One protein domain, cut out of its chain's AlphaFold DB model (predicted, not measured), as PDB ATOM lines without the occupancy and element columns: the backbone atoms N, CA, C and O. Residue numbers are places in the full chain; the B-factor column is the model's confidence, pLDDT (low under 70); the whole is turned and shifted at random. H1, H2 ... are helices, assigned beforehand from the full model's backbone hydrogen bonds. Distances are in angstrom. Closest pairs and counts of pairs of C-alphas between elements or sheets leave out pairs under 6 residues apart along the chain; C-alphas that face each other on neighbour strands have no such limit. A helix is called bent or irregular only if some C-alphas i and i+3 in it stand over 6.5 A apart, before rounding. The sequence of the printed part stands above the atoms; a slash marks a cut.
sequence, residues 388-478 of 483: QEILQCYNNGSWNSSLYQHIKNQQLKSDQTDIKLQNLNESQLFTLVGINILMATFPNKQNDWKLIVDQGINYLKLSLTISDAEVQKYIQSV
ATOM      1  N   GLN A 388      32.489 -12.408 -19.220       61.16
ATOM      2  CA  GLN A 388      31.473 -11.896 -18.287       61.16
ATOM      3  C   GLN A 388      30.178 -12.723 -18.246       61.16
ATOM      4  O   GLN A 388      29.500 -12.744 -17.223       61.16
ATOM      5  N   GLU A 389      29.847 -13.432 -19.322       60.12
ATOM      6  CA  GLU A 389      28.686 -14.326 -19.390       60.12
ATOM      7  C   GLU A 389      28.981 -15.706 -18.768       60.12
ATOM      8  O   GLU A 389      28.053 -16.420 -18.396       60.12
ATOM      9  N   ILE A 390      30.261 -16.067 -18.606       63.25
ATOM     10  CA  ILE A 390      30.740 -17.386 -18.144       63.25
ATOM     11  C   ILE A 390      31.100 -17.381 -16.646       63.25
ATOM     12  O   ILE A 390      31.124 -18.432 -16.012       63.25
ATOM     13  N   LEU A 391      31.357 -16.209 -16.055       63.03
ATOM     14  CA  LEU A 391      32.005 -16.033 -14.745       63.03
ATOM     15  C   LEU A 391      31.156 -16.393 -13.498       63.03
ATOM     16  O   LEU A 391      31.311 -15.772 -12.451       63.03
ATOM     17  N   GLN A 392      30.265 -17.382 -13.547       70.81
ATOM     18  CA  GLN A 392      29.597 -17.864 -12.330       70.81
ATOM     19  C   GLN A 392      29.535 -19.385 -12.303       70.81
ATOM     20  O   GLN A 392      28.901 -19.986 -13.168       70.81
ATOM     21  N   CYS A 393      30.147 -19.967 -11.269       74.56
ATOM     22  CA  CYS A 393      29.945 -21.340 -10.829       74.56
ATOM     23  C   CYS A 393      29.345 -21.289  -9.418       74.56
ATOM     24  O   CYS A 393      29.860 -20.601  -8.540       74.56
ATOM     25  N   TYR A 394      28.224 -21.965  -9.210       75.75
ATOM     26  CA  TYR A 394      27.541 -22.032  -7.924       75.75
ATOM     27  C   TYR A 394      28.081 -23.208  -7.097       75.75
ATOM     28  O   TYR A 394      28.642 -24.163  -7.629       75.75
ATOM     29  N   ASN A 395      27.852 -23.190  -5.780       70.06
ATOM     30  CA  ASN A 395      28.337 -24.232  -4.857       70.06
ATOM     31  C   ASN A 395      27.821 -25.655  -5.168       70.06
ATOM     32  O   ASN A 395      28.341 -26.631  -4.637       70.06
ATOM     33  N   ASN A 396      26.789 -25.782  -6.003       72.69
ATOM     34  CA  ASN A 396      26.230 -27.045  -6.491       72.69
ATOM     35  C   ASN A 396      26.818 -27.485  -7.855       72.69
ATOM     36  O   ASN A 396      26.303 -28.434  -8.446       72.69
ATOM     37  N   GLY A 397      27.837 -26.787  -8.371       67.31
ATOM     38  CA  GLY A 397      28.460 -27.045  -9.671       67.31
ATOM     39  C   GLY A 397      27.682 -26.506 -10.874       67.31
ATOM     40  O   GLY A 397      28.086 -26.732 -12.014       67.31
ATOM     41  N   SER A 398      26.559 -25.803 -10.676       72.75
ATOM     42  CA  SER A 398      25.857 -25.173 -11.797       72.75
ATOM     43  C   SER A 398      26.606 -23.935 -12.282       72.75
ATOM     44  O   SER A 398      27.316 -23.283 -11.519       72.75
ATOM     45  N   TRP A 399      26.443 -23.601 -13.558       76.38
ATOM     46  CA  TRP A 399      27.055 -22.426 -14.178       76.38
ATOM     47  C   TRP A 399      25.991 -21.411 -14.591       76.38
ATOM     48  O   TRP A 399      24.813 -21.763 -14.670       76.38
ATOM     49  N   ASN A 400      26.390 -20.161 -14.858       71.50
ATOM     50  CA  ASN A 400      25.487 -19.138 -15.401       71.50
ATOM     51  C   ASN A 400      24.687 -19.687 -16.597       71.50
ATOM     52  O   ASN A 400      25.231 -20.400 -17.447       71.50
ATOM     53  N   SER A 401      23.418 -19.289 -16.691       61.28
ATOM     54  CA  SER A 401      22.479 -19.613 -17.760       61.28
ATOM     55  C   SER A 401      23.101 -19.498 -19.151       61.28
ATOM     56  O   SER A 401      22.876 -20.371 -19.974       61.28
ATOM     57  N   SER A 402      23.932 -18.490 -19.430       65.75
ATOM     58  CA  SER A 402      24.546 -18.316 -20.758       65.75
ATOM     59  C   SER A 402      25.549 -19.417 -21.129       65.75
ATOM     60  O   SER A 402      25.509 -19.916 -22.258       65.75
ATOM     61  N   LEU A 403      26.415 -19.828 -20.192       69.00
ATOM     62  CA  LEU A 403      27.344 -20.947 -20.393       69.00
ATOM     63  C   LEU A 403      26.580 -22.270 -20.415       69.00
ATOM     64  O   LEU A 403      26.790 -23.100 -21.296       69.00
ATOM     65  N   TYR A 404      25.644 -22.437 -19.482       68.88
ATOM     66  CA  TYR A 404      24.792 -23.613 -19.415       68.88
ATOM     67  C   TYR A 404      24.016 -23.819 -20.723       68.88
ATOM     68  O   TYR A 404      24.020 -24.920 -21.248       68.88
ATOM     69  N   GLN A 405      23.433 -22.777 -21.321       68.75
ATOM     70  CA  GLN A 405      22.734 -22.876 -22.612       68.75
ATOM     71  C   GLN A 405      23.674 -23.210 -23.783       68.75
ATOM     72  O   GLN A 405      23.273 -23.928 -24.699       68.75
ATOM     73  N   HIS A 406      24.926 -22.737 -23.757       68.00
ATOM     74  CA  HIS A 406      25.931 -23.087 -24.774       68.00
ATOM     75  C   HIS A 406      26.372 -24.549 -24.688       68.00
ATOM     76  O   HIS A 406      26.590 -25.196 -25.711       68.00
ATOM     77  N   ILE A 407      26.507 -25.054 -23.465       70.69
ATOM     78  CA  ILE A 407      27.055 -26.375 -23.173       70.69
ATOM     79  C   ILE A 407      25.954 -27.457 -23.196       70.69
ATOM     80  O   ILE A 407      26.184 -28.549 -23.711       70.69
ATOM     81  N   LYS A 408      24.741 -27.157 -22.711       67.75
ATOM     82  CA  LYS A 408      23.609 -28.100 -22.591       67.75
ATOM     83  C   LYS A 408      23.165 -28.692 -23.926       67.75
ATOM     84  O   LYS A 408      22.731 -29.837 -23.977       67.75
ATOM     85  N   ASN A 409      23.260 -27.919 -25.004       63.88
ATOM     86  CA  ASN A 409      22.841 -28.368 -26.332       63.88
ATOM     87  C   ASN A 409      23.884 -29.271 -27.021       63.88
ATOM     88  O   ASN A 409      23.666 -29.693 -28.156       63.88
ATOM     89  N   GLN A 410      25.014 -29.558 -26.364       68.81
ATOM     90  CA  GLN A 410      26.081 -30.409 -26.886       68.81
ATOM     91  C   GLN A 410      26.044 -31.802 -26.248       68.81
ATOM     92  O   GLN A 410      25.724 -31.958 -25.069       68.81
ATOM     93  N   GLN A 411      26.410 -32.833 -27.011       71.81
ATOM     94  CA  GLN A 411      26.466 -34.213 -26.517       71.81
ATOM     95  C   GLN A 411      27.796 -34.501 -25.797       71.81
ATOM     96  O   GLN A 411      28.542 -35.404 -26.150       71.81
ATOM     97  N   LEU A 412      28.091 -33.756 -24.731       75.19
ATOM     98  CA  LEU A 412      29.408 -33.805 -24.080       75.19
ATOM     99  C   LEU A 412      29.810 -35.191 -23.587       75.19
ATOM    100  O   LEU A 412      30.993 -35.507 -23.584       75.19
ATOM    101  N   LYS A 413      28.844 -36.011 -23.156       77.88
ATOM    102  CA  LYS A 413      29.112 -37.372 -22.679       77.88
ATOM    103  C   LYS A 413      29.601 -38.298 -23.790       77.88
ATOM    104  O   LYS A 413      30.490 -39.100 -23.527       77.88
ATOM    105  N   SER A 414      29.047 -38.198 -25.001       75.88
ATOM    106  CA  SER A 414      29.486 -39.027 -26.134       75.88
ATOM    107  C   SER A 414      30.838 -38.595 -26.690       75.88
ATOM    108  O   SER A 414      31.509 -39.400 -27.326       75.88
ATOM    109  N   ASP A 415      31.242 -37.356 -26.416       77.81
ATOM    110  CA  ASP A 415      32.495 -36.784 -26.904       77.81
ATOM    111  C   ASP A 415      33.707 -37.163 -26.023       77.81
ATOM    112  O   ASP A 415      34.853 -36.976 -26.431       77.81
ATOM    113  N   GLN A 416      33.486 -37.726 -24.824       82.19
ATOM    114  CA  GLN A 416      34.574 -38.156 -23.938       82.19
ATOM    115  C   GLN A 416      35.095 -39.542 -24.323       82.19
ATOM    116  O   GLN A 416      34.324 -40.492 -24.458       82.19
ATOM    117  N   THR A 417      36.417 -39.689 -24.418       77.31
ATOM    118  CA  THR A 417      37.083 -40.974 -24.693       77.31
ATOM    119  C   THR A 417      37.399 -41.778 -23.426       77.31
ATOM    120  O   THR A 417      37.547 -42.996 -23.497       77.31
ATOM    121  N   ASP A 418      37.475 -41.125 -22.260       82.81
ATOM    122  CA  ASP A 418      37.725 -41.775 -20.970       82.81
ATOM    123  C   ASP A 418      36.415 -42.267 -20.327       82.81
ATOM    124  O   ASP A 418      35.502 -41.484 -20.045       82.81
ATOM    125  N   ILE A 419      36.354 -43.565 -20.019       79.50
ATOM    126  CA  ILE A 419      35.232 -44.224 -19.329       79.50
ATOM    127  C   ILE A 419      34.922 -43.539 -17.986       79.50
ATOM    128  O   ILE A 419      33.761 -43.440 -17.586       79.50
ATOM    129  N   LYS A 420      35.939 -43.024 -17.282       82.19
ATOM    130  CA  LYS A 420      35.744 -42.318 -16.008       82.19
ATOM    131  C   LYS A 420      34.993 -41.003 -16.186       82.19
ATOM    132  O   LYS A 420      34.164 -40.679 -15.344       82.19
ATOM    133  N   LEU A 421      35.241 -40.285 -17.283       83.25
ATOM    134  CA  LEU A 421      34.535 -39.048 -17.618       83.25
ATOM    135  C   LEU A 421      33.101 -39.321 -18.093       83.25
ATOM    136  O   LEU A 421      32.189 -38.574 -17.744       83.25
ATOM    137  N   GLN A 422      32.879 -40.418 -18.825       79.50
ATOM    138  CA  GLN A 422      31.537 -40.838 -19.254       79.50
ATOM    139  C   GLN A 422      30.619 -41.191 -18.070       79.50
ATOM    140  O   GLN A 422      29.413 -40.936 -18.120       79.50
ATOM    141  N   ASN A 423      31.194 -41.730 -16.992       83.56
ATOM    142  CA  ASN A 423      30.472 -42.103 -15.773       83.56
ATOM    143  C   ASN A 423      30.119 -40.915 -14.862       83.56
ATOM    144  O   ASN A 423      29.405 -41.098 -13.876       83.56
ATOM    145  N   LEU A 424      30.587 -39.702 -15.172       85.88
ATOM    146  CA  LEU A 424      30.243 -38.510 -14.402       85.88
ATOM    147  C   LEU A 424      28.773 -38.121 -14.591       85.88
ATOM    148  O   LEU A 424      28.158 -38.304 -15.653       85.88
ATOM    149  N   ASN A 425      28.193 -37.531 -13.547       84.81
ATOM    150  CA  ASN A 425      26.894 -36.891 -13.684       84.81
ATOM    151  C   ASN A 425      27.017 -35.609 -14.536       84.81
ATOM    152  O   ASN A 425      28.107 -35.098 -14.795       84.81
ATOM    153  N   GLU A 426      25.882 -35.113 -15.019       80.44
ATOM    154  CA  GLU A 426      25.847 -33.988 -15.959       80.44
ATOM    155  C   GLU A 426      26.471 -32.713 -15.357       80.44
ATOM    156  O   GLU A 426      27.270 -32.050 -16.009       80.44
ATOM    157  N   SER A 427      26.201 -32.427 -14.078       81.81
ATOM    158  CA  SER A 427      26.755 -31.273 -13.354       81.81
ATOM    159  C   SER A 427      28.275 -31.349 -13.166       81.81
ATOM    160  O   SER A 427      28.967 -30.343 -13.321       81.81
ATOM    161  N   GLN A 428      28.815 -32.534 -12.874       86.19
ATOM    162  CA  GLN A 428      30.254 -32.779 -12.745       86.19
ATOM    163  C   GLN A 428      30.960 -32.589 -14.087       86.19
ATOM    164  O   GLN A 428      31.963 -31.879 -14.158       86.19
ATOM    165  N   LEU A 429      30.406 -33.162 -15.160       85.62
ATOM    166  CA  LEU A 429      30.971 -33.018 -16.498       85.62
ATOM    167  C   LEU A 429      30.891 -31.564 -16.988       85.62
ATOM    168  O   LEU A 429      31.879 -31.041 -17.495       85.62
ATOM    169  N   PHE A 430      29.769 -30.875 -16.764       85.56
ATOM    170  CA  PHE A 430      29.642 -29.447 -17.075       85.56
ATOM    171  C   PHE A 430      30.623 -28.585 -16.289       85.56
ATOM    172  O   PHE A 430      31.170 -27.638 -16.847       85.56
ATOM    173  N   THR A 431      30.893 -28.921 -15.026       87.44
ATOM    174  CA  THR A 431      31.880 -28.186 -14.228       87.44
ATOM    175  C   THR A 431      33.291 -28.360 -14.764       87.44
ATOM    176  O   THR A 431      34.015 -27.374 -14.891       87.44
ATOM    177  N   LEU A 432      33.668 -29.579 -15.155       88.44
ATOM    178  CA  LEU A 432      34.963 -29.842 -15.784       88.44
ATOM    179  C   LEU A 432      35.121 -29.094 -17.112       88.44
ATOM    180  O   LEU A 432      36.131 -28.423 -17.319       88.44
ATOM    181  N   VAL A 433      34.110 -29.165 -17.982       86.31
ATOM    182  CA  VAL A 433      34.115 -28.469 -19.276       86.31
ATOM    183  C   VAL A 433      34.148 -26.950 -19.077       86.31
ATOM    184  O   VAL A 433      34.928 -26.269 -19.733       86.31
ATOM    185  N   GLY A 434      33.372 -26.410 -18.132       85.94
ATOM    186  CA  GLY A 434      33.356 -24.979 -17.815       85.94
ATOM    187  C   GLY A 434      34.713 -24.453 -17.338       85.94
ATOM    188  O   GLY A 434      35.177 -23.418 -17.823       85.94
ATOM    189  N   ILE A 435      35.394 -25.195 -16.455       88.00
ATOM    190  CA  ILE A 435      36.759 -24.867 -16.015       88.00
ATOM    191  C   ILE A 435      37.730 -24.913 -17.200       88.00
ATOM    192  O   ILE A 435      38.500 -23.970 -17.397       88.00
ATOM    193  N   ASN A 436      37.675 -25.971 -18.016       87.31
ATOM    194  CA  ASN A 436      38.552 -26.125 -19.176       87.31
ATOM    195  C   ASN A 436      38.365 -24.974 -20.189       87.31
ATOM    196  O   ASN A 436      39.351 -24.374 -20.612       87.31
ATOM    197  N   ILE A 437      37.119 -24.572 -20.481       82.69
ATOM    198  CA  ILE A 437      36.803 -23.430 -21.358       82.69
ATOM    199  C   ILE A 437      37.416 -22.134 -20.828       82.69
ATOM    200  O   ILE A 437      38.017 -21.388 -21.603       82.69
ATOM    201  N   LEU A 438      37.276 -21.849 -19.531       83.06
ATOM    202  CA  LEU A 438      37.825 -20.629 -18.932       83.06
ATOM    203  C   LEU A 438      39.352 -20.586 -19.039       83.06
ATOM    204  O   LEU A 438      39.913 -19.566 -19.446       83.06
ATOM    205  N   MET A 439      40.007 -21.706 -18.732       82.81
ATOM    206  CA  MET A 439      41.463 -21.827 -18.790       82.81
ATOM    207  C   MET A 439      41.997 -21.744 -20.226       82.81
ATOM    208  O   MET A 439      42.999 -21.070 -20.462       82.81
ATOM    209  N   ALA A 440      41.325 -22.388 -21.186       82.00
ATOM    210  CA  ALA A 440      41.747 -22.428 -22.585       82.00
ATOM    211  C   ALA A 440      41.451 -21.120 -23.336       82.00
ATOM    212  O   ALA A 440      42.268 -20.661 -24.135       82.00
ATOM    213  N   THR A 441      40.299 -20.497 -23.076       78.44
ATOM    214  CA  THR A 441      39.846 -19.303 -23.813       78.44
ATOM    215  C   THR A 441      40.461 -18.018 -23.255       78.44
ATOM    216  O   THR A 441      40.698 -17.072 -24.006       78.44
ATOM    217  N   PHE A 442      40.758 -17.964 -21.949       79.56
ATOM    218  CA  PHE A 442      41.234 -16.746 -21.280       79.56
ATOM    219  C   PHE A 442      42.517 -16.953 -20.450       79.56
ATOM    220  O   PHE A 442      42.548 -16.585 -19.269       79.56
ATOM    221  N   PRO A 443      43.617 -17.458 -21.043       77.94
ATOM    222  CA  PRO A 443      44.841 -17.787 -20.305       77.94
ATOM    223  C   PRO A 443      45.497 -16.566 -19.637       77.94
ATOM    224  O   PRO A 443      46.076 -16.690 -18.561       77.94
ATOM    225  N   ASN A 444      45.350 -15.374 -20.227       79.25
ATOM    226  CA  ASN A 444      45.952 -14.126 -19.737       79.25
ATOM    227  C   ASN A 444      45.095 -13.388 -18.687       79.25
ATOM    228  O   ASN A 444      45.489 -12.321 -18.224       79.25
ATOM    229  N   LYS A 445      43.918 -13.919 -18.323       77.44
ATOM    230  CA  LYS A 445      42.956 -13.284 -17.399       77.44
ATOM    231  C   LYS A 445      42.696 -14.121 -16.147       77.44
ATOM    232  O   LYS A 445      41.575 -14.185 -15.657       77.44
ATOM    233  N   GLN A 446      43.734 -14.764 -15.617       75.19
ATOM    234  CA  GLN A 446      43.605 -15.680 -14.477       75.19
ATOM    235  C   GLN A 446      42.934 -15.030 -13.262       75.19
ATOM    236  O   GLN A 446      42.083 -15.649 -12.636       75.19
ATOM    237  N   ASN A 447      43.247 -13.763 -12.966       77.81
ATOM    238  CA  ASN A 447      42.639 -13.039 -11.843       77.81
ATOM    239  C   ASN A 447      41.114 -12.888 -11.973       77.81
ATOM    240  O   ASN A 447      40.436 -12.835 -10.950       77.81
ATOM    241  N   ASP A 448      40.581 -12.868 -13.198       73.06
ATOM    242  CA  ASP A 448      39.151 -12.670 -13.446       73.06
ATOM    243  C   ASP A 448      38.346 -13.940 -13.135       73.06
ATOM    244  O   ASP A 448      37.223 -13.846 -12.649       73.06
ATOM    245  N   TRP A 449      38.910 -15.130 -13.385       80.88
ATOM    246  CA  TRP A 449      38.209 -16.413 -13.230       80.88
ATOM    247  C   TRP A 449      38.734 -17.313 -12.103       80.88
ATOM    248  O   TRP A 449      38.118 -18.341 -11.826       80.88
ATOM    249  N   LYS A 450      39.828 -16.945 -11.423       84.12
ATOM    250  CA  LYS A 450      40.473 -17.768 -10.381       84.12
ATOM    251  C   LYS A 450      39.503 -18.231  -9.299       84.12
ATOM    252  O   LYS A 450      39.403 -19.425  -9.052       84.12
ATOM    253  N   LEU A 451      38.729 -17.307  -8.726       82.19
ATOM    254  CA  LEU A 451      37.760 -17.625  -7.672       82.19
ATOM    255  C   LEU A 451      36.703 -18.643  -8.134       82.19
ATOM    256  O   LEU A 451      36.301 -19.517  -7.375       82.19
ATOM    257  N   ILE A 452      36.264 -18.533  -9.387       81.94
ATOM    258  CA  ILE A 452      35.215 -19.377  -9.970       81.94
ATOM    259  C   ILE A 452      35.754 -20.772 -10.278       81.94
ATOM    260  O   ILE A 452      35.080 -21.769 -10.023       81.94
ATOM    261  N   VAL A 453      36.991 -20.855 -10.773       86.12
ATOM    262  CA  VAL A 453      37.685 -22.132 -10.955       86.12
ATOM    263  C   VAL A 453      37.942 -22.800  -9.606       86.12
ATOM    264  O   VAL A 453      37.670 -23.989  -9.475       86.12
ATOM    265  N   ASP A 454      38.350 -22.051  -8.580       86.44
ATOM    266  CA  ASP A 454      38.541 -22.580  -7.224       86.44
ATOM    267  C   ASP A 454      37.224 -23.124  -6.634       86.44
ATOM    268  O   ASP A 454      37.205 -24.190  -6.015       86.44
ATOM    269  N   GLN A 455      36.095 -22.446  -6.868       85.94
ATOM    270  CA  GLN A 455      34.761 -22.926  -6.479       85.94
ATOM    271  C   GLN A 455      34.368 -24.213  -7.216       85.94
ATOM    272  O   GLN A 455      33.934 -25.173  -6.576       85.94
ATOM    273  N   GLY A 456      34.567 -24.264  -8.536       86.81
ATOM    274  CA  GLY A 456      34.285 -25.454  -9.340       86.81
ATOM    275  C   GLY A 456      35.166 -26.649  -8.956       86.81
ATOM    276  O   GLY A 456      34.666 -27.766  -8.816       86.81
ATOM    277  N   ILE A 457      36.459 -26.419  -8.702       88.12
ATOM    278  CA  ILE A 457      37.387 -27.440  -8.198       88.12
ATOM    279  C   ILE A 457      36.913 -27.945  -6.833       88.12
ATOM    280  O   ILE A 457      36.819 -29.154  -6.636       88.12
ATOM    281  N   ASN A 458      36.549 -27.053  -5.909       88.06
ATOM    282  CA  ASN A 458      36.037 -27.448  -4.594       88.06
ATOM    283  C   ASN A 458      34.752 -28.281  -4.688       88.06
ATOM    284  O   ASN A 458      34.630 -29.291  -3.994       88.06
ATOM    285  N   TYR A 459      33.827 -27.922  -5.580       89.88
ATOM    286  CA  TYR A 459      32.643 -28.736  -5.858       89.88
ATOM    287  C   TYR A 459      33.009 -30.134  -6.386       89.88
ATOM    288  O   TYR A 459      32.469 -31.138  -5.916       89.88
ATOM    289  N   LEU A 460      33.950 -30.231  -7.330       89.12
ATOM    290  CA  LEU A 460      34.389 -31.513  -7.889       89.12
ATOM    291  C   LEU A 460      35.059 -32.399  -6.833       89.12
ATOM    292  O   LEU A 460      34.747 -33.584  -6.756       89.12
ATOM    293  N   LYS A 461      35.899 -31.829  -5.962       90.62
ATOM    294  CA  LYS A 461      36.517 -32.561  -4.840       90.62
ATOM    295  C   LYS A 461      35.475 -33.153  -3.904       90.62
ATOM    296  O   LYS A 461      35.560 -34.329  -3.566       90.62
ATOM    297  N   LEU A 462      34.502 -32.339  -3.487       86.38
ATOM    298  CA  LEU A 462      33.470 -32.755  -2.538       86.38
ATOM    299  C   LEU A 462      32.498 -33.759  -3.161       86.38
ATOM    300  O   LEU A 462      32.094 -34.708  -2.499       86.38
ATOM    301  N   SER A 463      32.137 -33.575  -4.433       87.50
ATOM    302  CA  SER A 463      31.168 -34.442  -5.111       87.50
ATOM    303  C   SER A 463      31.754 -35.781  -5.566       87.50
ATOM    304  O   SER A 463      31.029 -36.773  -5.586       87.50
ATOM    305  N   LEU A 464      33.041 -35.831  -5.923       85.81
ATOM    306  CA  LEU A 464      33.717 -37.053  -6.373       85.81
ATOM    307  C   LEU A 464      34.569 -37.714  -5.282       85.81
ATOM    308  O   LEU A 464      34.991 -38.850  -5.462       85.81
ATOM    309  N   THR A 465      34.787 -37.044  -4.144       89.06
ATOM    310  CA  THR A 465      35.666 -37.513  -3.054       89.06
ATOM    311  C   THR A 465      37.081 -37.831  -3.558       89.06
ATOM    312  O   THR A 465      37.637 -38.894  -3.295       89.06
ATOM    313  N   ILE A 466      37.660 -36.902  -4.323       87.56
ATOM    314  CA  ILE A 466      38.983 -37.036  -4.958       87.56
ATOM    315  C   ILE A 466      39.919 -35.890  -4.564       87.56
ATOM    316  O   ILE A 466      39.485 -34.824  -4.119       87.56
ATOM    317  N   SER A 467      41.221 -36.110  -4.735       89.31
ATOM    318  CA  SER A 467      42.265 -35.126  -4.434       89.31
ATOM    319  C   SER A 467      42.368 -34.010  -5.487       89.31
ATOM    320  O   SER A 467      41.962 -34.180  -6.635       89.31
ATOM    321  N   ASP A 468      42.989 -32.878  -5.126       84.50
ATOM    322  CA  ASP A 468      43.258 -31.769  -6.064       84.50
ATOM    323  C   ASP A 468      44.020 -32.233  -7.313       84.50
ATOM    324  O   ASP A 468      43.696 -31.844  -8.434       84.50
ATOM    325  N   ALA A 469      45.005 -33.116  -7.131       86.31
ATOM    326  CA  ALA A 469      45.802 -33.662  -8.223       86.31
ATOM    327  C   ALA A 469      44.964 -34.510  -9.197       86.31
ATOM    328  O   ALA A 469      45.244 -34.537 -10.395       86.31
ATOM    329  N   GLU A 470      43.933 -35.197  -8.705       85.94
ATOM    330  CA  GLU A 470      43.023 -35.991  -9.534       85.94
ATOM    331  C   GLU A 470      42.008 -35.118 -10.272       85.94
ATOM    332  O   GLU A 470      41.747 -35.369 -11.447       85.94
ATOM    333  N   VAL A 471      41.505 -34.049  -9.646       88.00
ATOM    334  CA  VAL A 471      40.659 -33.056 -10.335       88.00
ATOM    335  C   VAL A 471      41.420 -32.414 -11.495       88.00
ATOM    336  O   VAL A 471      40.883 -32.308 -12.594       88.00
ATOM    337  N   GLN A 472      42.690 -32.052 -11.292       87.38
ATOM    338  CA  GLN A 472      43.526 -31.488 -12.358       87.38
ATOM    339  C   GLN A 472      43.738 -32.466 -13.521       87.38
ATOM    340  O   GLN A 472      43.710 -32.047 -14.678       87.38
ATOM    341  N   LYS A 473      43.871 -33.773 -13.246       87.56
ATOM    342  CA  LYS A 473      43.917 -34.796 -14.306       87.56
ATOM    343  C   LYS A 473      42.624 -34.822 -15.117       87.56
ATOM    344  O   LYS A 473      42.702 -34.852 -16.339       87.56
ATOM    345  N   TYR A 474      41.464 -34.745 -14.460       87.81
ATOM    346  CA  TYR A 474      40.175 -34.684 -15.155       87.81
ATOM    347  C   TYR A 474      40.005 -33.411 -15.993       87.81
ATOM    348  O   TYR A 474      39.483 -33.479 -17.102       87.81
ATOM    349  N   ILE A 475      40.475 -32.259 -15.504       86.88
ATOM    350  CA  ILE A 475      40.446 -30.996 -16.263       86.88
ATOM    351  C   ILE A 475      41.323 -31.091 -17.518       86.88
ATOM    352  O   ILE A 475      40.964 -30.538 -18.555       86.88
ATOM    353  N   GLN A 476      42.459 -31.786 -17.447       84.12
ATOM    354  CA  GLN A 476      43.365 -31.970 -18.587       84.12
ATOM    355  C   GLN A 476      42.878 -33.032 -19.581       84.12
ATOM    356  O   GLN A 476      43.229 -32.963 -20.756       84.12
ATOM    357  N   SER A 477      42.097 -34.015 -19.123       83.88
ATOM    358  CA  SER A 477      41.611 -35.122 -19.953       83.88
ATOM    359  C   SER A 477      40.239 -34.877 -20.580       83.88
ATOM    360  O   SER A 477      39.836 -35.654 -21.444       83.88
ATOM    361  N   VAL A 478      39.497 -33.854 -20.137       86.25
ATOM    362  CA  VAL A 478      38.175 -33.543 -20.693       86.25
ATOM    363  C   VAL A 478      38.310 -33.053 -22.134       86.25
ATOM    364  O   VAL A 478      39.064 -32.126 -22.432       86.25
TER     365      VAL A 478
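AT A GLANCE: This is residues 388 to 478 of the 483 residues of the protein "Ubiquitin" of Oxytricha trifallax (UniProt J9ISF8). A hairpin of two long helices, H4 and H3, makes the core, and H5 packs across both of them. H1 and the short H2 lie farther out, joined by a loop, and residues 440 to 445, where the hairpin turns, stick out. The printed part has 91 residues with five named helices, H1 to H5 in chain order, and no named strand; the class is all helix. It is compact, with a radius of gyration of the C-alphas of 12.1 A and spans of 32 by 30 by 23 A.

IN THESE COORDINATES: Find C-alpha 446 at (43.605, -15.680, -14.477); from there H4 runs through residues 446 to 464, 24.9 A long. H4 is irregular, with C-alphas 448 and 451 7.7 A apart, and has a kink of 28 degrees near residue 453. H3, residues 426 to 441, is 21.8 A long. H5, residues 468 to 477, covers 14.4 A and ends at C-alpha 477 at (41.611, -35.122, -19.953). H1 holds residues 401 to 408, 9.8 A, and H2 residues 419 to 422, 5.0 A.

HOW THE PARTS SIT: H3 is the hub. It touches H4 in a helical hairpin, at a shallow tilt of 25 degrees, opposite ways; the closest C-alphas, of Ile 435 and Val 453, are 5.8 A apart. H5 is about perpendicular to H3, at 76 degrees, and touches its residues 432 to 436 alone; the closest C-alphas are those of Leu 432 and Ile 475, 5.6 A. H5 touches H4 too, closest at the C-alphas of Ile 457 and Val 471, 6.8 A. H1 and H3 only just touch, with 3 pairs of C-alphas within 8 A, closest at Ile 407 and Phe 430, 7.3 A. H2 is close to but not clearly touching H3, with the C-alphas of Leu 421 and Leu 429 closest at 7.1 A. Every O i to N i+4 pair is within hydrogen-bond range in H1, H3 and H5, and 13 of 15 in H4; H2 is too short for one.

THE WHOLE: The C-alphas farthest apart, of Ile 419 and Asn 447, are 32.9 A apart. The printed part has no cut, and no link between helices is long. Look for pLDDT under 70 at residues 388 to 391, 397, 401 to 406 and 408 to 410 of this model.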